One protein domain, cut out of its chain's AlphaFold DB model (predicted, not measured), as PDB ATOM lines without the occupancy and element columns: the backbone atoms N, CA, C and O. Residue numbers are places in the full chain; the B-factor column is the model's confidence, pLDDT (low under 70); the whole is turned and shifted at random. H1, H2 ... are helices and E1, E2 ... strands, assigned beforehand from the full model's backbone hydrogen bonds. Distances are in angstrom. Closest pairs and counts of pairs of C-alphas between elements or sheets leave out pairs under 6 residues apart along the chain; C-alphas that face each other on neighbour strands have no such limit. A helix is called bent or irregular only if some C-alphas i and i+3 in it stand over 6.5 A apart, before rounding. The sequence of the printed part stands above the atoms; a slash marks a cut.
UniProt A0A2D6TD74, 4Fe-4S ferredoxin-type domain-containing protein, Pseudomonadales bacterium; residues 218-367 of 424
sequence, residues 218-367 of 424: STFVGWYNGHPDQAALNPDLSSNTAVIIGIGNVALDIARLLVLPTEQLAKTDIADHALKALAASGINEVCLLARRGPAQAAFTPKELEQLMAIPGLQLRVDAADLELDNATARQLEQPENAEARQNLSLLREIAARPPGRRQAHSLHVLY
ATOM      1  N   SER A 218      78.926 133.506 189.026       93.31
ATOM      2  CA  SER A 218      78.017 132.415 189.415       93.31
ATOM      3  C   SER A 218      77.005 132.836 190.488       93.31
ATOM      4  O   SER A 218      75.846 132.438 190.419       93.31
ATOM      5  N   THR A 219      77.412 133.690 191.429       94.88
ATOM      6  CA  THR A 219      76.545 134.243 192.476       94.88
ATOM      7  C   THR A 219      75.495 135.183 191.894       94.88
ATOM      8  O   THR A 219      74.313 135.010 192.173       94.88
ATOM      9  N   PHE A 220      75.893 136.134 191.043       96.69
ATOM     10  CA  PHE A 220      74.946 137.065 190.416       96.69
ATOM     11  C   PHE A 220      73.986 136.360 189.454       96.69
ATOM     12  O   PHE A 220      72.789 136.635 189.456       96.69
ATOM     13  N   VAL A 221      74.506 135.407 188.675       96.75
ATOM     14  CA  VAL A 221      73.714 134.564 187.772       96.75
ATOM     15  C   VAL A 221      72.707 133.725 188.544       96.75
ATOM     16  O   VAL A 221      71.521 133.725 188.226       96.75
ATOM     17  N   GLY A 222      73.157 133.065 189.612       96.50
ATOM     18  CA  GLY A 222      72.271 132.324 190.498       96.50
ATOM     19  C   GLY A 222      71.207 133.223 191.127       96.50
ATOM     20  O   GLY A 222      70.051 132.822 191.202       96.50
ATOM     21  N   TRP A 223      71.560 134.443 191.533       97.94
ATOM     22  CA  TRP A 223      70.622 135.399 192.120       97.94
ATOM     23  C   TRP A 223      69.481 135.764 191.169       97.94
ATOM     24  O   TRP A 223      68.319 135.658 191.572       97.94
ATOM     25  N   TYR A 224      69.774 136.140 189.918       97.81
ATOM     26  CA  TYR A 224      68.709 136.504 188.978       97.81
ATOM     27  C   TYR A 224      67.925 135.293 188.458       97.81
ATOM     28  O   TYR A 224      66.764 135.443 188.092       97.81
ATOM     29  N   ASN A 225      68.514 134.092 188.462       97.81
ATOM     30  CA  ASN A 225      67.830 132.847 188.089       97.81
ATOM     31  C   ASN A 225      67.127 132.154 189.275       97.81
ATOM     32  O   ASN A 225      66.639 131.033 189.140       97.81
ATOM     33  N   GLY A 226      67.098 132.771 190.461       97.06
ATOM     34  CA  GLY A 226      66.388 132.223 191.621       97.06
ATOM     35  C   GLY A 226      67.027 130.967 192.224       97.06
ATOM     36  O   GLY A 226      66.332 130.115 192.778       97.06
ATOM     37  N   HIS A 227      68.350 130.823 192.123       96.88
ATOM     38  CA  HIS A 227      69.089 129.766 192.807       96.88
ATOM     39  C   HIS A 227      68.982 129.944 194.335       96.88
ATOM     40  O   HIS A 227      69.386 130.996 194.838       96.88
ATOM     41  N   PRO A 228      68.531 128.928 195.103       95.94
ATOM     42  CA  PRO A 228      68.272 129.071 196.541       95.94
ATOM     43  C   PRO A 228      69.462 129.601 197.349       95.94
ATOM     44  O   PRO A 228      69.307 130.536 198.127       95.94
ATOM     45  N   ASP A 229      70.671 129.083 197.104       94.62
ATOM     46  CA  ASP A 229      71.880 129.543 197.810       94.62
ATOM     47  C   ASP A 229      72.255 131.011 197.536       94.62
ATOM     48  O   ASP A 229      73.031 131.589 198.289       94.62
ATOM     49  N   GLN A 230      71.755 131.604 196.447       96.00
ATOM     50  CA  GLN A 230      72.110 132.963 196.016       96.00
ATOM     51  C   GLN A 230      70.932 133.940 196.144       96.00
ATOM     52  O   GLN A 230      71.082 135.126 195.859       96.00
ATOM     53  N   ALA A 231      69.765 133.475 196.603       93.00
ATOM     54  CA  ALA A 231      68.555 134.288 196.726       93.00
ATOM     55  C   ALA A 231      68.713 135.451 197.722       93.00
ATOM     56  O   ALA A 231      68.076 136.488 197.570       93.00
ATOM     57  N   ALA A 232      69.590 135.293 198.718       94.75
ATOM     58  CA  ALA A 232      69.890 136.324 199.708       94.75
ATOM     59  C   ALA A 232      70.882 137.392 199.211       94.75
ATOM     60  O   ALA A 232      71.152 138.348 199.941       94.75
ATOM     61  N   LEU A 233      71.448 137.250 198.003       95.88
ATOM     62  CA  LEU A 233      72.294 138.292 197.429       95.88
ATOM     63  C   LEU A 233      71.469 139.577 197.280       95.88
ATOM     64  O   LEU A 233      70.390 139.580 196.691       95.88
ATOM     65  N   ASN A 234      71.997 140.677 197.807       94.75
ATOM     66  CA  ASN A 234      71.375 141.993 197.729       94.75
ATOM     67  C   ASN A 234      72.336 142.956 197.018       94.75
ATOM     68  O   ASN A 234      73.030 143.720 197.694       94.75
ATOM     69  N   PRO A 235      72.467 142.856 195.680       96.19
ATOM     70  CA  PRO A 235      73.392 143.703 194.946       96.19
ATOM     71  C   PRO A 235      72.900 145.153 194.992       96.19
ATOM     72  O   PRO A 235      71.732 145.436 194.723       96.19
ATOM     73  N   ASP A 236      73.795 146.081 195.318       96.19
ATOM     74  CA  ASP A 236      73.498 147.507 195.236       96.19
ATOM     75  C   ASP A 236      73.615 147.962 193.778       96.19
ATOM     76  O   ASP A 236      74.712 148.121 193.233       96.19
ATOM     77  N   LEU A 237      72.459 148.147 193.144       96.44
ATOM     78  CA  LEU A 237      72.328 148.594 191.758       96.44
ATOM     79  C   LEU A 237      72.014 150.095 191.657       96.44
ATOM     80  O   LEU A 237      71.668 150.571 190.584       96.44
ATOM     81  N   SER A 238      72.115 150.860 192.750       95.25
ATOM     82  CA  SER A 238      71.793 152.299 192.757       95.25
ATOM     83  C   SER A 238      72.826 153.166 192.027       95.25
ATOM     84  O   SER A 238      72.544 154.303 191.646       95.25
ATOM     85  N   SER A 239      74.034 152.634 191.836       93.25
ATOM     86  CA  SER A 239      75.120 153.327 191.150       93.25
ATOM     87  C   SER A 239      74.887 153.429 189.641       93.25
ATOM     88  O   SER A 239      74.138 152.662 189.049       93.25
ATOM     89  N   ASN A 240      75.589 154.365 189.007       94.56
ATOM     90  CA  ASN A 240      75.437 154.638 187.581       94.56
ATOM     91  C   ASN A 240      76.185 153.642 186.673       94.56
ATOM     92  O   ASN A 240      75.850 153.515 185.495       94.56
ATOM     93  N   THR A 241      77.207 152.966 187.208       95.75
ATOM     94  CA  THR A 241      78.173 152.188 186.424       95.75
ATOM     95  C   THR A 241      78.398 150.812 187.048       95.75
ATOM     96  O   THR A 241      78.806 150.719 188.204       95.75
ATOM     97  N   ALA A 242      78.227 149.754 186.258       96.56
ATOM     98  CA  ALA A 242      78.606 148.390 186.611       96.56
ATOM     99  C   ALA A 242      79.898 147.981 185.895       96.56
ATOM    100  O   ALA A 242      80.109 148.315 184.730       96.56
ATOM    101  N   VAL A 243      80.760 147.226 186.576       95.81
ATOM    102  CA  VAL A 243      82.011 146.712 186.005       95.81
ATOM    103  C   VAL A 243      82.001 145.191 186.060       95.81
ATOM    104  O   VAL A 243      81.801 144.605 187.120       95.81
ATOM    105  N   ILE A 244      82.253 144.556 184.921       95.69
ATOM    106  CA  ILE A 244      82.306 143.103 184.771       95.69
ATOM    107  C   ILE A 244      83.712 142.740 184.301       95.69
ATOM    108  O   ILE A 244      84.191 143.241 183.284       95.69
ATOM    109  N   ILE A 245      84.395 141.871 185.045       93.19
ATOM    110  CA  ILE A 245      85.740 141.404 184.697       93.19
ATOM    111  C   ILE A 245      85.608 140.091 183.925       93.19
ATOM    112  O   ILE A 245      85.204 139.072 184.483       93.19
ATOM    113  N   GLY A 246      85.971 140.116 182.645       91.12
ATOM    114  CA  GLY A 246      85.864 138.975 181.742       91.12
ATOM    115  C   GLY A 246      85.160 139.316 180.431       91.12
ATOM    116  O   GLY A 246      84.332 140.218 180.358       91.12
ATOM    117  N   ILE A 247      85.501 138.555 179.391       89.12
ATOM    118  CA  ILE A 247      84.980 138.694 178.022       89.12
ATOM    119  C   ILE A 247      84.564 137.327 177.466       89.12
ATOM    120  O   ILE A 247      85.055 136.878 176.435       89.12
ATOM    121  N   GLY A 248      83.704 136.634 178.212       92.81
ATOM    122  CA  GLY A 248      83.043 135.397 177.784       92.81
ATOM    123  C   GLY A 248      81.524 135.557 177.778       92.81
ATOM    124  O   GLY A 248      81.020 136.577 178.248       92.81
ATOM    125  N   ASN A 249      80.791 134.542 177.318       94.00
ATOM    126  CA  ASN A 249      79.325 134.605 177.203       94.00
ATOM    127  C   ASN A 249      78.624 134.977 178.517       94.00
ATOM    128  O   ASN A 249      77.765 135.847 178.515       94.00
ATOM    129  N   VAL A 250      79.074 134.444 179.660       94.69
ATOM    130  CA  VAL A 250      78.514 134.809 180.979       94.69
ATOM    131  C   VAL A 250      78.659 136.308 181.276       94.69
ATOM    132  O   VAL A 250      77.774 136.910 181.877       94.69
ATOM    133  N   ALA A 251      79.762 136.935 180.856       95.31
ATOM    134  CA  ALA A 251      79.945 138.375 181.030       95.31
ATOM    135  C   ALA A 251      78.964 139.167 180.152       95.31
ATOM    136  O   ALA A 251      78.413 140.167 180.612       95.31
ATOM    137  N   LEU A 252      78.715 138.701 178.922       95.06
ATOM    138  CA  LEU A 252      77.736 139.312 178.023       95.06
ATOM    139  C   LEU A 252      76.300 139.114 178.517       95.06
ATOM    140  O   LEU A 252      75.515 140.050 178.434       95.06
ATOM    141  N   ASP A 253      75.970 137.958 179.093       95.38
ATOM    142  CA  ASP A 253      74.661 137.701 179.703       95.38
ATOM    143  C   ASP A 253      74.379 138.661 180.859       95.38
ATOM    144  O   ASP A 253      73.339 139.315 180.881       95.38
ATOM    145  N   ILE A 254      75.332 138.810 181.784       96.62
ATOM    146  CA  ILE A 254      75.203 139.758 182.897       96.62
ATOM    147  C   ILE A 254      75.059 141.184 182.356       96.62
ATOM    148  O   ILE A 254      74.165 141.915 182.777       96.62
ATOM    149  N   ALA A 255      75.908 141.580 181.402       96.06
ATOM    150  CA  ALA A 255      75.853 142.915 180.815       96.06
ATOM    151  C   ALA A 255      74.510 143.189 180.128       96.06
ATOM    152  O   ALA A 255      73.961 144.277 180.273       96.06
ATOM    153  N   ARG A 256      73.966 142.194 179.422       94.81
ATOM    154  CA  ARG A 256      72.680 142.255 178.727       94.81
ATOM    155  C   ARG A 256      71.519 142.426 179.699       94.81
ATOM    156  O   ARG A 256      70.716 143.333 179.513       94.81
ATOM    157  N   LEU A 257      71.469 141.634 180.768       94.81
ATOM    158  CA  LEU A 257      70.420 141.745 181.788       94.81
ATOM    159  C   LEU A 257      70.426 143.100 182.509       94.81
ATOM    160  O   LEU A 257      69.369 143.575 182.908       94.81
ATOM    161  N   LEU A 258      71.593 143.737 182.652       95.06
ATOM    162  CA  LEU A 258      71.711 145.066 183.259       95.06
ATOM    163  C   LEU A 258      71.201 146.207 182.366       95.06
ATOM    164  O   LEU A 258      70.949 147.290 182.884       95.06
ATOM    165  N   VAL A 259      71.083 145.997 181.050       92.75
ATOM    166  CA  VAL A 259      70.712 147.055 180.085       92.75
ATOM    167  C   VAL A 259      69.416 146.773 179.327       92.75
ATOM    168  O   VAL A 259      68.916 147.653 178.621       92.75
ATOM    169  N   LEU A 260      68.873 145.557 179.425       91.31
ATOM    170  CA  LEU A 260      67.609 145.208 178.792       91.31
ATOM    171  C   LEU A 260      66.439 145.970 179.431       91.31
ATOM    172  O   LEU A 260      66.386 146.107 180.654       91.31
ATOM    173  N   PRO A 261      65.451 146.414 178.629       89.50
ATOM    174  CA  PRO A 261      64.243 147.020 179.169       89.50
ATOM    175  C   PRO A 261      63.520 146.069 180.123       89.50
ATOM    176  O   PRO A 261      63.301 144.892 179.815       89.50
ATOM    177  N   THR A 262      63.105 146.596 181.271       90.44
ATOM    178  CA  THR A 262      62.452 145.820 182.335       90.44
ATOM    179  C   THR A 262      61.178 145.118 181.864       90.44
ATOM    180  O   THR A 262      60.878 144.017 182.311       90.44
ATOM    181  N   GLU A 263      60.467 145.690 180.891       92.19
ATOM    182  CA  GLU A 263      59.259 145.131 180.284       92.19
ATOM    183  C   GLU A 263      59.545 143.886 179.436       92.19
ATOM    184  O   GLU A 263      58.654 143.062 179.222       92.19
ATOM    185  N   GLN A 264      60.770 143.755 178.917       92.31
ATOM    186  CA  GLN A 264      61.213 142.545 178.227       92.31
ATOM    187  C   GLN A 264      61.609 141.477 179.242       92.31
ATOM    188  O   GLN A 264      61.168 140.338 179.114       92.31
ATOM    189  N   LEU A 265      62.362 141.855 180.281       93.81
ATOM    190  CA  LEU A 265      62.744 140.944 181.363       93.81
ATOM    191  C   LEU A 265      61.521 140.388 182.105       93.81
ATOM    192  O   LEU A 265      61.485 139.202 182.409       93.81
ATOM    193  N   ALA A 266      60.478 141.195 182.307       95.69
ATOM    194  CA  ALA A 266      59.226 140.779 182.943       95.69
ATOM    195  C   ALA A 266      58.459 139.674 182.185       95.69
ATOM    196  O   ALA A 266      57.519 139.101 182.726       95.69
ATOM    197  N   LYS A 267      58.832 139.378 180.933       95.81
ATOM    198  CA  LYS A 267      58.255 138.290 180.122       95.81
ATOM    199  C   LYS A 267      59.086 137.005 180.167       95.81
ATOM    200  O   LYS A 267      58.791 136.067 179.430       95.81
ATOM    201  N   THR A 268      60.152 136.990 180.960       96.31
ATOM    202  CA  THR A 268      61.079 135.862 181.095       96.31
ATOM    203  C   THR A 268      60.851 135.121 182.413       96.31
ATOM    204  O   THR A 268      59.982 135.497 183.193       96.31
ATOM    205  N   ASP A 269      61.633 134.073 182.675       96.44
ATOM    206  CA  ASP A 269      61.618 133.335 183.945       96.44
ATOM    207  C   ASP A 269      62.612 133.886 184.989       96.44
ATOM    208  O   ASP A 269      63.019 133.169 185.905       96.44
ATOM    209  N   ILE A 270      63.011 135.157 184.858       97.88
ATOM    210  CA  ILE A 270      63.832 135.857 185.853       97.88
ATOM    211  C   ILE A 270      63.141 135.857 187.225       97.88
ATOM    212  O   ILE A 270      61.923 135.986 187.325       97.88
ATOM    213  N   ALA A 271      63.915 135.751 188.304       98.06
ATOM    214  CA  ALA A 271      63.366 135.787 189.652       98.06
ATOM    215  C   ALA A 271      62.762 137.163 189.989       98.06
ATOM    216  O   ALA A 271      63.399 138.198 189.778       98.06
ATOM    217  N   ASP A 272      61.572 137.173 190.595       97.69
ATOM    218  CA  ASP A 272      60.819 138.400 190.905       97.69
ATOM    219  C   ASP A 272      61.619 139.411 191.738       97.69
ATOM    220  O   ASP A 272      61.560 140.621 191.497       97.69
ATOM    221  N   HIS A 273      62.402 138.936 192.716       97.19
ATOM    222  CA  HIS A 273      63.242 139.811 193.540       97.19
ATOM    223  C   HIS A 273      64.328 140.503 192.710       97.19
ATOM    224  O   HIS A 273      64.626 141.674 192.947       97.19
ATOM    225  N   ALA A 274      64.883 139.805 191.719       97.75
ATOM    226  CA  ALA A 274      65.901 140.344 190.833       97.75
ATOM    227  C   ALA A 274      65.295 141.305 189.814       97.75
ATOM    228  O   ALA A 274      65.843 142.385 189.608       97.75
ATOM    229  N   LEU A 275      64.125 140.980 189.255       97.69
ATOM    230  CA  LEU A 275      63.377 141.886 188.386       97.69
ATOM    231  C   LEU A 275      63.050 143.203 189.100       97.69
ATOM    232  O   LEU A 275      63.272 144.276 188.544       97.69
ATOM    233  N   LYS A 276      62.582 143.135 190.353       97.00
ATOM    234  CA  LYS A 276      62.306 144.322 191.173       97.00
ATOM    235  C   LYS A 276      63.563 145.164 191.409       97.00
ATOM    236  O   LYS A 276      63.492 146.388 191.336       97.00
ATOM    237  N   ALA A 277      64.697 144.524 191.693       96.88
ATOM    238  CA  ALA A 277      65.967 145.217 191.890       96.88
ATOM    239  C   ALA A 277      66.473 145.872 190.594       96.88
ATOM    240  O   ALA A 277      66.877 147.031 190.617       96.88
ATOM    241  N   LEU A 278      66.390 145.169 189.460       96.00
ATOM    242  CA  LEU A 278      66.769 145.689 188.143       96.00
ATOM    243  C   LEU A 278      65.863 146.844 187.703       96.00
ATOM    244  O   LEU A 278      66.353 147.824 187.153       96.00
ATOM    245  N   ALA A 279      64.566 146.790 188.013       95.25
ATOM    246  CA  ALA A 279      63.640 147.888 187.741       95.25
ATOM    247  C   ALA A 279      63.938 149.161 188.551       95.25
ATOM    248  O   ALA A 279      63.599 150.259 188.116       95.25
ATOM    249  N   ALA A 280      64.583 149.021 189.711       95.69
ATOM    250  CA  ALA A 280      65.045 150.132 190.541       95.69
ATOM    251  C   ALA A 280      66.520 150.510 190.289       95.69
ATOM    252  O   ALA A 280      67.065 151.348 191.008       95.69
ATOM    253  N   SER A 281      67.173 149.885 189.303       96.25
ATOM    254  CA  SER A 281      68.587 150.094 188.995       96.25
ATOM    255  C   SER A 281      68.858 151.521 188.509       96.25
ATOM    256  O   SER A 281      68.138 152.060 187.670       96.25
ATOM    257  N   GLY A 282      69.935 152.122 189.016       94.56
ATOM    258  CA  GLY A 282      70.508 153.373 188.515       94.56
ATOM    259  C   GLY A 282      71.547 153.167 187.410       94.56
ATOM    260  O   GLY A 282      72.075 154.148 186.881       94.56
ATOM    261  N   ILE A 283      71.860 151.913 187.067       95.62
ATOM    262  CA  ILE A 283      72.929 151.572 186.126       95.62
ATOM    263  C   ILE A 283      72.515 151.985 184.719       95.62
ATOM    264  O   ILE A 283      71.550 151.472 184.168       95.62
ATOM    265  N   ASN A 284      73.302 152.865 184.107       93.25
ATOM    266  CA  ASN A 284      73.209 153.176 182.680       93.25
ATOM    267  C   ASN A 284      74.530 152.970 181.936       93.25
ATOM    268  O   ASN A 284      74.558 153.045 180.710       93.25
ATOM    269  N   GLU A 285      75.615 152.658 182.642       95.06
ATOM    270  CA  GLU A 285      76.904 152.329 182.047       95.06
ATOM    271  C   GLU A 285      77.363 150.938 182.495       95.06
ATOM    272  O   GLU A 285      77.418 150.644 183.686       95.06
ATOM    273  N   VAL A 286      77.729 150.076 181.547       96.31
ATOM    274  CA  VAL A 286      78.321 148.764 181.836       96.31
ATOM    275  C   VAL A 286      79.702 148.681 181.196       96.31
ATOM    276  O   VAL A 286      79.851 148.888 179.995       96.31
ATOM    277  N   CYS A 287      80.731 148.365 181.975       95.38
ATOM    278  CA  CYS A 287      82.099 148.215 181.486       95.38
ATOM    279  C   CYS A 287      82.547 146.753 181.566       95.38
ATOM    280  O   CYS A 287      82.712 146.211 182.658       95.38
ATOM    281  N   LEU A 288      82.808 146.141 180.414       94.69
ATOM    282  CA  LEU A 288      83.459 144.841 180.290       94.69
ATOM    283  C   LEU A 288      84.978 145.045 180.259       94.69
ATOM    284  O   LEU A 288      85.504 145.683 179.346       94.69
ATOM    285  N   LEU A 289      85.688 144.513 181.254       92.12
ATOM    286  CA  LEU A 289      87.145 144.588 181.350       92.12
ATOM    287  C   LEU A 289      87.787 143.288 180.870       92.12
ATOM    288  O   LEU A 289      87.592 142.221 181.459       92.12
ATOM    289  N   ALA A 290      88.609 143.396 179.832       90.00
ATOM    290  CA  ALA A 290      89.391 142.303 179.286       90.00
ATOM    291  C   ALA A 290      90.850 142.375 179.740       90.00
ATOM    292  O   ALA A 290      91.496 143.418 179.650       90.00
ATOM    293  N   ARG A 291      91.397 141.232 180.167       87.25
ATOM    294  CA  ARG A 291      92.833 141.097 180.471       87.25
ATOM    295  C   ARG A 291      93.713 140.822 179.244       87.25
ATOM    296  O   ARG A 291      94.909 141.016 179.306       87.25
ATOM    297  N   ARG A 292      93.137 140.342 178.141       87.50
ATOM    298  CA  ARG A 292      93.840 140.076 176.867       87.50
ATOM    299  C   ARG A 292      93.205 140.908 175.761       87.50
ATOM    300  O   ARG A 292      92.256 141.628 176.049       87.50
ATOM    301  N   GLY A 293      93.717 140.820 174.537       87.38
ATOM    302  CA  GLY A 293      93.179 141.528 173.379       87.38
ATOM    303  C   GLY A 293      91.884 140.920 172.814       87.38
ATOM    304  O   GLY A 293      91.431 139.860 173.262       87.38
ATOM    305  N   PRO A 294      91.290 141.575 171.801       86.94
ATOM    306  CA  PRO A 294      90.024 141.164 171.182       86.94
ATOM    307  C   PRO A 294      90.092 139.796 170.497       86.94
ATOM    308  O   PRO A 294      89.110 139.062 170.502       86.94
ATOM    309  N   ALA A 295      91.258 139.407 169.971       86.81
ATOM    310  CA  ALA A 295      91.454 138.094 169.357       86.81
ATOM    311  C   ALA A 295      91.363 136.929 170.363       86.81
ATOM    312  O   ALA A 295      91.172 135.788 169.961       86.81
ATOM    313  N   GLN A 296      91.498 137.202 171.666       87.94
ATOM    314  CA  GLN A 296      91.404 136.203 172.736       87.94
ATOM    315  C   GLN A 296      90.078 136.275 173.507       87.94
ATOM    316  O   GLN A 296      89.978 135.723 174.615       87.94
ATOM    317  N   ALA A 297      89.088 136.984 172.959       87.81
ATOM    318  CA  ALA A 297      87.733 136.978 173.475       87.81
ATOM    319  C   ALA A 297      87.139 135.572 173.436       87.81
ATOM    320  O   ALA A 297      87.317 134.836 172.472       87.81
ATOM    321  N   ALA A 298      86.455 135.207 174.518       89.19
ATOM    322  CA  ALA A 298      85.844 133.895 174.694       89.19
ATOM    323  C   ALA A 298      84.317 133.944 174.545       89.19
ATOM    324  O   ALA A 298      83.646 132.962 174.852       89.19
ATOM    325  N   PHE A 299      83.758 135.098 174.170       91.56
ATOM    326  CA  PHE A 299      82.361 135.174 173.776       91.56
ATOM    327  C   PHE A 299      82.199 134.709 172.333       91.56
ATOM    328  O   PHE A 299      83.116 134.852 171.526       91.56
ATOM    329  N   THR A 300      81.034 134.177 172.003       89.69
ATOM    330  CA  THR A 300      80.694 133.758 170.645       89.69
ATOM    331  C   THR A 300      80.015 134.906 169.873       89.69
ATOM    332  O   THR A 300      79.439 135.808 170.492       89.69
ATOM    333  N   PRO A 301      80.076 134.918 168.524       89.69
ATOM    334  CA  PRO A 301      79.539 136.021 167.718       89.69
ATOM    335  C   PRO A 301      78.058 136.317 167.960       89.69
ATOM    336  O   PRO A 301      77.656 137.476 168.002       89.69
ATOM    337  N   LYS A 302      77.254 135.274 168.186       87.31
ATOM    338  CA  LYS A 302      75.807 135.376 168.408       87.31
ATOM    339  C   LYS A 302      75.459 136.234 169.630       87.31
ATOM    340  O   LYS A 302      74.529 137.031 169.583       87.31
ATOM    341  N   GLU A 303      76.198 136.091 170.717       90.56
ATOM    342  CA  GLU A 303      75.982 136.795 171.980       90.56
ATOM    343  C   GLU A 303      76.355 138.273 171.832       90.56
ATOM    344  O   GLU A 303      75.692 139.150 172.392       90.56
ATOM    345  N   LEU A 304      77.368 138.574 171.013       92.44
ATOM    346  CA  LEU A 304      77.701 139.948 170.647       92.44
ATOM    347  C   LEU A 304      76.645 140.561 169.711       92.44
ATOM    348  O   LEU A 304      76.209 141.690 169.938       92.44
ATOM    349  N   GLU A 305      76.182 139.819 168.703       92.38
ATOM    350  CA  GLU A 305      75.103 140.236 167.796       92.38
ATOM    351  C   GLU A 305      73.802 140.532 168.557       92.38
ATOM    352  O   GLU A 305      73.126 141.524 168.277       92.38
ATOM    353  N   GLN A 306      73.470 139.724 169.568       90.44
ATOM    354  CA  GLN A 306      72.324 139.971 170.442       90.44
ATOM    355  C   GLN A 306      72.430 141.311 171.168       90.44
ATOM    356  O   GLN A 306      71.449 142.049 171.201       90.44
ATOM    357  N   LEU A 307      73.606 141.658 171.707       91.25
ATOM    358  CA  LEU A 307      73.835 142.979 172.295       91.25
ATOM    359  C   LEU A 307      73.690 144.088 171.247       91.25
ATOM    360  O   LEU A 307      73.071 145.116 171.517       91.25
ATOM    361  N   MET A 308      74.225 143.885 170.039       91.88
ATOM    362  CA  MET A 308      74.133 144.854 168.938       91.88
ATOM    363  C   MET A 308      72.696 145.106 168.478       91.88
ATOM    364  O   MET A 308      72.424 146.180 167.934       91.88
ATOM    365  N   ALA A 309      71.803 144.137 168.684       91.00
ATOM    366  CA  ALA A 309      70.393 144.209 168.336       91.00
ATOM    367  C   ALA A 309      69.523 144.900 169.403       91.00
ATOM    368  O   ALA A 309      68.349 145.160 169.134       91.00
ATOM    369  N   ILE A 310      70.058 145.217 170.592       89.50
ATOM    370  CA  ILE A 310      69.288 145.872 171.661       89.50
ATOM    371  C   ILE A 310      68.950 147.314 171.246       89.50
ATOM    372  O   ILE A 310      69.859 148.135 171.063       89.50
ATOM    373  N   PRO A 311      67.657 147.673 171.122       84.50
ATOM    374  CA  PRO A 311      67.269 149.010 170.694       84.50
ATOM    375  C   PRO A 311      67.743 150.080 171.682       84.50
ATOM    376  O   PRO A 311      67.417 150.040 172.865       84.50
ATOM    377  N   GLY A 312      68.488 151.069 171.186       84.88
ATOM    378  CA  GLY A 312      68.936 152.208 171.991       84.88
ATOM    379  C   GLY A 312      70.081 151.918 172.968       84.88
ATOM    380  O   GLY A 312      70.324 152.759 173.836       84.88
ATOM    381  N   LEU A 313      70.764 150.772 172.837       90.69
ATOM    382  CA  LEU A 313      72.008 150.474 173.550       90.69
ATOM    383  C   LEU A 313      73.227 151.010 172.794       90.69
ATOM    384  O   LEU A 313      73.436 150.704 171.614       90.69
ATOM    385  N   GLN A 314      74.088 151.749 173.499       91.56
ATOM    386  CA  GLN A 314      75.312 152.271 172.911       91.56
ATOM    387  C   GLN A 314      76.478 151.339 173.202       91.56
ATOM    388  O   GLN A 314      77.137 151.468 174.232       91.56
ATOM    389  N   LEU A 315      76.772 150.441 172.270       92.44
ATOM    390  CA  LEU A 315      78.000 149.656 172.323       92.44
ATOM    391  C   LEU A 315      79.194 150.513 171.899       92.44
ATOM    392  O   LEU A 315      79.140 151.203 170.882       92.44
ATOM    393  N   ARG A 316      80.263 150.482 172.693       91.56
ATOM    394  CA  ARG A 316      81.499 151.224 172.440       91.56
ATOM    395  C   ARG A 316      82.713 150.327 172.617       91.56
ATOM    396  O   ARG A 316      82.855 149.639 173.626       91.56
ATOM    397  N   VAL A 317      83.609 150.412 171.647       91.62
ATOM    398  CA  VAL A 317      84.924 149.774 171.643       91.62
ATOM    399  C   VAL A 317      85.901 150.792 171.069       91.62
ATOM    400  O   VAL A 317      85.558 151.476 170.104       91.62
ATOM    401  N   ASP A 318      87.076 150.947 171.677       89.06
ATOM    402  CA  ASP A 318      88.103 151.832 171.121       89.06
ATOM    403  C   ASP A 318      88.697 151.184 169.864       89.06
ATOM    404  O   ASP A 318      89.100 150.022 169.889       89.06
ATOM    405  N   ALA A 319      88.763 151.919 168.752       88.31
ATOM    406  CA  ALA A 319      89.366 151.413 167.522       88.31
ATOM    407  C   ALA A 319      90.849 151.051 167.721       88.31
ATOM    408  O   ALA A 319      91.330 150.108 167.094       88.31
ATOM    409  N   ALA A 320      91.547 151.744 168.630       87.12
ATOM    410  CA  ALA A 320      92.934 151.444 168.974       87.12
ATOM    411  C   ALA A 320      93.090 150.084 169.678       87.12
ATOM    412  O   ALA A 320      94.136 149.451 169.552       87.12
ATOM    413  N   ASP A 321      92.051 149.606 170.373       86.69
ATOM    414  CA  ASP A 321      92.052 148.280 171.002       86.69
ATOM    415  C   ASP A 321      91.897 147.138 169.981       86.69
ATOM    416  O   ASP A 321      92.106 145.972 170.315       86.69
ATOM    417  N   LEU A 322      91.523 147.458 168.737       88.88
ATOM    418  CA  LEU A 322      91.273 146.498 167.655       88.88
ATOM    419  C   LEU A 322      92.445 146.364 166.673       88.88
ATOM    420  O   LEU A 322      92.354 145.606 165.697       88.88
ATOM    421  N   GLU A 323      93.533 147.091 166.921       87.38
ATOM    422  CA  GLU A 323      94.789 146.938 166.196       87.38
ATOM    423  C   GLU A 323      95.484 145.646 166.638       87.38
ATOM    424  O   GLU A 323      95.733 145.420 167.822       87.38
ATOM    425  N   LEU A 324      95.789 144.777 165.674       87.31
ATOM    426  CA  LEU A 324      96.444 143.498 165.927       87.31
ATOM    427  C   LEU A 324      97.911 143.552 165.517       87.31
ATOM    428  O   LEU A 324      98.257 144.162 164.505       87.31
ATOM    429  N   ASP A 325      98.759 142.843 166.257       87.50
ATOM    430  CA  ASP A 325     100.099 142.531 165.777       87.50
ATOM    431  C   ASP A 325     100.065 141.497 164.634       87.50
ATOM    432  O   ASP A 325      99.087 140.772 164.421       87.50
ATOM    433  N   ASN A 326     101.170 141.418 163.888       87.19
ATOM    434  CA  ASN A 326     101.285 140.538 162.724       87.19
ATOM    435  C   ASN A 326     101.143 139.047 163.071       87.19
ATOM    436  O   ASN A 326     100.703 138.270 162.224       87.19
ATOM    437  N   ALA A 327     101.544 138.628 164.274       88.25
ATOM    438  CA  ALA A 327     101.468 137.226 164.677       88.25
ATOM    439  C   ALA A 327     100.010 136.821 164.932       88.25
ATOM    440  O   ALA A 327      99.540 135.820 164.396       88.25
ATOM    441  N   THR A 328      99.281 137.657 165.666       87.44
ATOM    442  CA  THR A 328      97.860 137.497 165.968       87.44
ATOM    443  C   THR A 328      97.020 137.558 164.697       87.44
ATOM    444  O   THR A 328      96.121 136.740 164.519       87.44
ATOM    445  N   ALA A 329      97.333 138.476 163.776       88.88
ATOM    446  CA  ALA A 329      96.649 138.559 162.486       88.88
ATOM    447  C   ALA A 329      96.782 137.254 161.679       88.88
ATOM    448  O   ALA A 329      95.771 136.714 161.237       88.88
ATOM    449  N   ARG A 330      97.998 136.697 161.571       88.56
ATOM    450  CA  ARG A 330      98.238 135.411 160.888       88.56
ATOM    451  C   ARG A 330      97.551 134.236 161.577       88.56
ATOM    452  O   ARG A 330      97.047 133.346 160.907       88.56
ATOM    453  N   GLN A 331      97.521 134.221 162.908       87.94
ATOM    454  CA  GLN A 331      96.828 133.169 163.651       87.94
ATOM    455  C   GLN A 331      95.320 133.195 163.365       87.94
ATOM    456  O   GLN A 331      94.712 132.152 163.141       87.94
ATOM    457  N   LEU A 332      94.709 134.380 163.311       89.06
ATOM    458  CA  LEU A 332      93.283 134.509 163.016       89.06
ATOM    459  C   LEU A 332      92.902 134.007 161.618       89.06
ATOM    460  O   LEU A 332      91.769 133.573 161.441       89.06
ATOM    461  N   GLU A 333      93.813 134.027 160.643       86.62
ATOM    462  CA  GLU A 333      93.562 133.498 159.292       86.62
ATOM    463  C   GLU A 333      93.320 131.982 159.275       86.62
ATOM    464  O   GLU A 333      92.732 131.468 158.322       86.62
ATOM    465  N   GLN A 334      93.721 131.262 160.327       84.50
ATOM    466  CA  GLN A 334      93.516 129.822 160.413       84.50
ATOM    467  C   GLN A 334      92.014 129.462 160.519       84.50
ATOM    468  O   GLN A 334      91.252 130.173 161.194       84.50
ATOM    469  N   PRO A 335      91.550 128.372 159.872       77.81
ATOM    470  CA  PRO A 335      90.137 127.976 159.863       77.81
ATOM    471  C   PRO A 335      89.519 127.810 161.258       77.81
ATOM    472  O   PRO A 335      88.385 128.235 161.473       77.81
ATOM    473  N   GLU A 336      90.271 127.274 162.218       82.12
ATOM    474  CA  GLU A 336      89.853 127.067 163.610       82.12
ATOM    475  C   GLU A 336      89.496 128.365 164.352       82.12
ATOM    476  O   GLU A 336      88.750 128.332 165.328       82.12
ATOM    477  N   ASN A 337      89.970 129.517 163.870       86.00
ATOM    478  CA  ASN A 337      89.724 130.828 164.469       86.00
ATOM    479  C   ASN A 337      88.585 131.595 163.770       86.00
ATOM    480  O   ASN A 337      88.509 132.823 163.869       86.00
ATOM    481  N   ALA A 338      87.695 130.898 163.053       85.12
ATOM    482  CA  ALA A 338      86.556 131.503 162.357       85.12
ATOM    483  C   ALA A 338      85.671 132.361 163.280       85.12
ATOM    484  O   ALA A 338      85.368 133.508 162.944       85.12
ATOM    485  N   GLU A 339      85.334 131.866 164.476       87.19
ATOM    486  CA  GLU A 339      84.537 132.626 165.450       87.19
ATOM    487  C   GLU A 339      85.260 133.894 165.920       87.19
ATOM    488  O   GLU A 339      84.670 134.974 165.964       87.19
ATOM    489  N   ALA A 340      86.561 133.798 166.209       88.88
ATOM    490  CA  ALA A 340      87.368 134.941 166.628       88.88
ATOM    491  C   ALA A 340      87.479 136.006 165.518       88.88
ATOM    492  O   ALA A 340      87.424 137.206 165.801       88.88
ATOM    493  N   ARG A 341      87.568 135.588 164.245       91.44
ATOM    494  CA  ARG A 341      87.510 136.496 163.087       91.44
ATOM    495  C   ARG A 341      86.167 137.210 162.982       91.44
ATOM    496  O   ARG A 341      86.148 138.426 162.784       91.44
ATOM    497  N   GLN A 342      85.059 136.484 163.129       90.75
ATOM    498  CA  GLN A 342      83.724 137.083 163.093       90.75
ATOM    499  C   GLN A 342      83.537 138.073 164.251       90.75
ATOM    500  O   GLN A 342      83.123 139.206 164.016       90.75
ATOM    501  N   ASN A 343      83.942 137.706 165.471       92.38
ATOM    502  CA  ASN A 343      83.945 138.605 166.627       92.38
ATOM    503  C   ASN A 343      84.710 139.899 166.347       92.38
ATOM    504  O   ASN A 343      84.208 140.986 166.617       92.38
ATOM    505  N   LEU A 344      85.913 139.803 165.777       92.69
ATOM    506  CA  LEU A 344      86.706 140.984 165.448       92.69
ATOM    507  C   LEU A 344      86.017 141.876 164.408       92.69
ATOM    508  O   LEU A 344      86.066 143.099 164.527       92.69
ATOM    509  N   SER A 345      85.366 141.278 163.408       93.31
ATOM    510  CA  SER A 345      84.570 142.008 162.417       93.31
ATOM    511  C   SER A 345      83.428 142.788 163.080       93.31
ATOM    512  O   SER A 345      83.307 143.996 162.880       93.31
ATOM    513  N   LEU A 346      82.664 142.132 163.959       94.38
ATOM    514  CA  LEU A 346      81.571 142.750 164.715       94.38
ATOM    515  C   LEU A 346      82.070 143.871 165.638       94.38
ATOM    516  O   LEU A 346      81.486 144.951 165.685       94.38
ATOM    517  N   LEU A 347      83.190 143.666 166.338       94.00
ATOM    518  CA  LEU A 347      83.806 144.699 167.180       94.00
ATOM    519  C   LEU A 347      84.246 145.924 166.363       94.00
ATOM    520  O   LEU A 347      84.078 147.054 166.822       94.00
ATOM    521  N   ARG A 348      84.775 145.722 165.150       94.44
ATOM    522  CA  ARG A 348      85.123 146.816 164.227       94.44
ATOM    523  C   ARG A 348      83.886 147.556 163.737       94.44
ATOM    524  O   ARG A 348      83.912 148.783 163.673       94.44
ATOM    525  N   GLU A 349      82.804 146.838 163.446       94.56
ATOM    526  CA  GLU A 349      81.519 147.455 163.120       94.56
ATOM    527  C   GLU A 349      81.029 148.333 164.280       94.56
ATOM    528  O   GLU A 349      80.666 149.488 164.068       94.56
ATOM    529  N   ILE A 350      81.096 147.827 165.516       93.06
ATOM    530  CA  ILE A 350      80.744 148.584 166.723       93.06
ATOM    531  C   ILE A 350      81.608 149.846 166.853       93.06
ATOM    532  O   ILE A 350      81.063 150.926 167.075       93.06
ATOM    533  N   ALA A 351      82.928 149.735 166.690       92.50
ATOM    534  CA  ALA A 351      83.849 150.869 166.793       92.50
ATOM    535  C   ALA A 351      83.604 151.944 165.715       92.50
ATOM    536  O   ALA A 351      83.832 153.128 165.960       92.50
ATOM    537  N   ALA A 352      83.118 151.549 164.534       91.88
ATOM    538  CA  ALA A 352      82.806 152.457 163.433       91.88
ATOM    539  C   ALA A 352      81.442 153.163 163.572       91.88
ATOM    540  O   ALA A 352      81.192 154.155 162.878       91.88
ATOM    541  N   ARG A 353      80.540 152.686 164.445       88.81
ATOM    542  CA  ARG A 353      79.209 153.288 164.621       88.81
ATOM    543  C   ARG A 353      79.326 154.689 165.246       88.81
ATOM    544  O   ARG A 353      79.956 154.851 166.293       88.81
ATOM    545  N   PRO A 354      78.682 155.720 164.667       79.44
ATOM    546  CA  PRO A 354      78.712 157.057 165.242       79.44
ATOM    547  C   PRO A 354      77.991 157.078 166.601       79.44
ATOM    548  O   PRO A 354      76.998 156.369 166.792       79.44
ATOM    549  N   PRO A 355      78.431 157.915 167.555       71.31
ATOM    550  CA  PRO A 355      77.770 158.007 168.844       71.31
ATOM    551  C   PRO A 355      76.332 158.525 168.683       71.31
ATOM    552  O   PRO A 355      76.104 159.617 168.160       71.31
ATOM    553  N   GLY A 356      75.351 157.739 169.139       66.81
ATOM    554  CA  GLY A 356      73.944 158.145 169.088       66.81
ATOM    555  C   GLY A 356      73.659 159.349 169.991       66.81
ATOM    556  O   GLY A 356      74.261 159.503 171.051       66.81
ATOM    557  N   ARG A 357      72.728 160.216 169.570       59.62
ATOM    558  CA  ARG A 357      72.485 161.534 170.194       59.62
ATOM    559  C   ARG A 357      71.787 161.497 171.564       59.62
ATOM    560  O   ARG A 357      71.857 162.491 172.278       59.62
ATOM    561  N   ARG A 358      71.120 160.399 171.931       57.97
ATOM    562  CA  ARG A 358      70.481 160.166 173.243       57.97
ATOM    563  C   ARG A 358      70.246 158.670 173.403       57.97
ATOM    564  O   ARG A 358      69.482 158.109 172.625       57.97
ATOM    565  N   GLN A 359      70.911 158.038 174.363       65.75
ATOM    566  CA  GLN A 359      70.759 156.608 174.631       65.75
ATOM    567  C   GLN A 359      70.561 156.394 176.128       65.75
ATOM    568  O   GLN A 359      71.131 157.133 176.928       65.75
ATOM    569  N   ALA A 360      69.706 155.433 176.482       72.06
ATOM    570  CA  ALA A 360      69.380 155.134 177.874       72.06
ATOM    571  C   ALA A 360      70.521 154.382 178.572       72.06
ATOM    572  O   ALA A 360      70.739 154.600 179.756       72.06
ATOM    573  N   HIS A 361      71.267 153.558 177.823       87.00
ATOM    574  CA  HIS A 361      72.372 152.755 178.342       87.00
ATOM    575  C   HIS A 361      73.577 152.779 177.390       87.00
ATOM    576  O   HIS A 361      73.425 152.845 176.167       87.00
ATOM    577  N   SER A 362      74.781 152.675 177.948       90.69
ATOM    578  CA  SER A 362      76.035 152.485 177.220       90.69
ATOM    579  C   SER A 362      76.811 151.296 177.771       90.69
ATOM    580  O   SER A 362      76.954 151.151 178.981       90.69
ATOM    581  N   LEU A 363      77.366 150.475 176.885       92.00
ATOM    582  CA  LEU A 363      78.217 149.351 177.247       92.00
ATOM    583  C   LEU A 363      79.569 149.490 176.549       92.00
ATOM    584  O   LEU A 363      79.653 149.683 175.337       92.00
ATOM    585  N   HIS A 364      80.627 149.421 177.345       92.00
ATOM    586  CA  HIS A 364      82.006 149.614 176.928       92.00
ATOM    587  C   HIS A 364      82.770 148.299 177.026       92.00
ATOM    588  O   HIS A 364      82.761 147.673 178.084       92.00
ATOM    589  N   VAL A 365      83.475 147.915 175.965       89.38
ATOM    590  CA  VAL A 365      84.475 146.841 176.030       89.38
ATOM    591  C   VAL A 365      85.851 147.483 176.093       89.38
ATOM    592  O   VAL A 365      86.220 148.230 175.191       89.38
ATOM    593  N   LEU A 366      86.580 147.228 177.179       86.94
ATOM    594  CA  LEU A 366      87.886 147.821 177.448       86.94
ATOM    595  C   LEU A 366      88.948 146.724 177.458       86.94
ATOM    596  O   LEU A 366      88.911 145.830 178.309       86.94
ATOM    597  N   TYR A 367      89.904 146.818 176.537       83.50
ATOM    598  CA  TYR A 367      91.030 145.894 176.446       83.50
ATOM    599  C   TYR A 367      92.275 146.470 177.139       83.50
ATOM    600  O   TYR A 367      92.373 147.665 177.419       83.50
TER     601      TYR A 367
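What this domain is: This is residues 218 to 367 of the 424 residues of the protein "4Fe-4S ferredoxin-type domain-containing protein" of Pseudomonadales bacterium (UniProt A0A2D6TD74). A parallel four-stranded sheet is backed on one face by three helices, H2, H5 and H8, set side by side and running nearly the same way, while no named helix covers its other face. The short helices H1, H3 and H4 cluster beyond one end of this slab, near H2, and H6 and H7 lie toward the opposite end, at H8; the longest axis runs from H4 to H7. The printed part has 150 residues, with eight named helices and four named strands in the order H1 E1 H2 H3 H4 E2 H5 E3 H6 H7 H8 E4, and the sheet's order is E1 E2 E4 E3. The class is mixed, helices and strands. The whole is compact, with a radius of gyration of the C-alphas of 16.4 A, and spans 49 by 38 by 24 A.

How they stand to each other: The edge strand E1, residues 241 to 245, is parallel to E2, residues 285 to 289, at 18 degrees, with N 242 and O 285 2.8 A apart, within hydrogen-bond range. E2 is parallel to E4, residues 361 to 366, at 16 degrees, with N 364 to O 286 at 2.8 A. E4 is parallel to the other edge strand, E3, residues 313 to 317, at 17 degrees, with N 316 to O 363 at 2.8 A. H2, residues 249 to 259, is on the sheet at a height of 9.0 A, over E2 and along the strands, at 4 degrees to E2 on the local plane. H5, residues 301 to 308, only grazes the sheet with residues 304 to 308. It touches H2 at a shallow tilt of 12 degrees, the same way, the closest C-alphas being those of Arg 256 and Leu 307, 6.6 A apart. H8, residues 335 to 352, is the hub and touches three helices. It touches H5 at a shallow tilt of 12 degrees, the same way, the closest C-alphas being those of Pro 301 and Asn 343, 5.2 A apart. H2 and H8 on one face of the sheet make two layers, a sheet with helices on one face. H8 touches H6, residues 319 to 322, with its residues 344 to 352 alone; the closest C-alphas are those of Ala 319 and Ala 351, 5.6 A apart. H7, residues 326 to 332, touches H8 only at the corner, C-alphas 332 and 341 being the closest at 6.1 A. H4, residues 272 to 279, touches H1, residues 218 to 224, about perpendicular at 90 degrees, with the C-alphas of Tyr 224 and Ala 274 closest at 5.1 A. H4 also touches H3, residues 262 to 265, with the C-alphas of Thr 262 and Ala 279 closest at 5.9 A. E1, H2 H3 H4, E2 and E3, H6 H7 H8, E4 are strand-helix-strand units, parallel neighbour strands with helices between; E2, H5, E3 is a split one, with E4 between its strands and a right-handed crossover. In H1, H2, H4, H5 and H7 every O i to N i+4 pair is within hydrogen-bond range, in H8 12 of 14; H3 and H6 are too short for such a pair.

Where its parts are: H1 begins at C-alpha 218, (78.017, 132.415, 189.415). H8 is the longest helix, 25.8 A from first to last C-alpha; it is irregular, with C-alphas 336 and 339 7.9 A apart. H2 measures 15.4 A. E4, the longest strand, measures 16.3 A and ends at C-alpha 366, (87.886, 147.821, 177.448).

The domain as a whole: The C-alphas farthest apart, those of Asp 272 and Asn 326, are 49.4 A apart. The printed part has no cut. The links H1 to E1, 16 residues, and E2 to H5, 11 residues, are long. The mean pLDDT of the printed part is 91.0, and residues 356 to 359 are under 70.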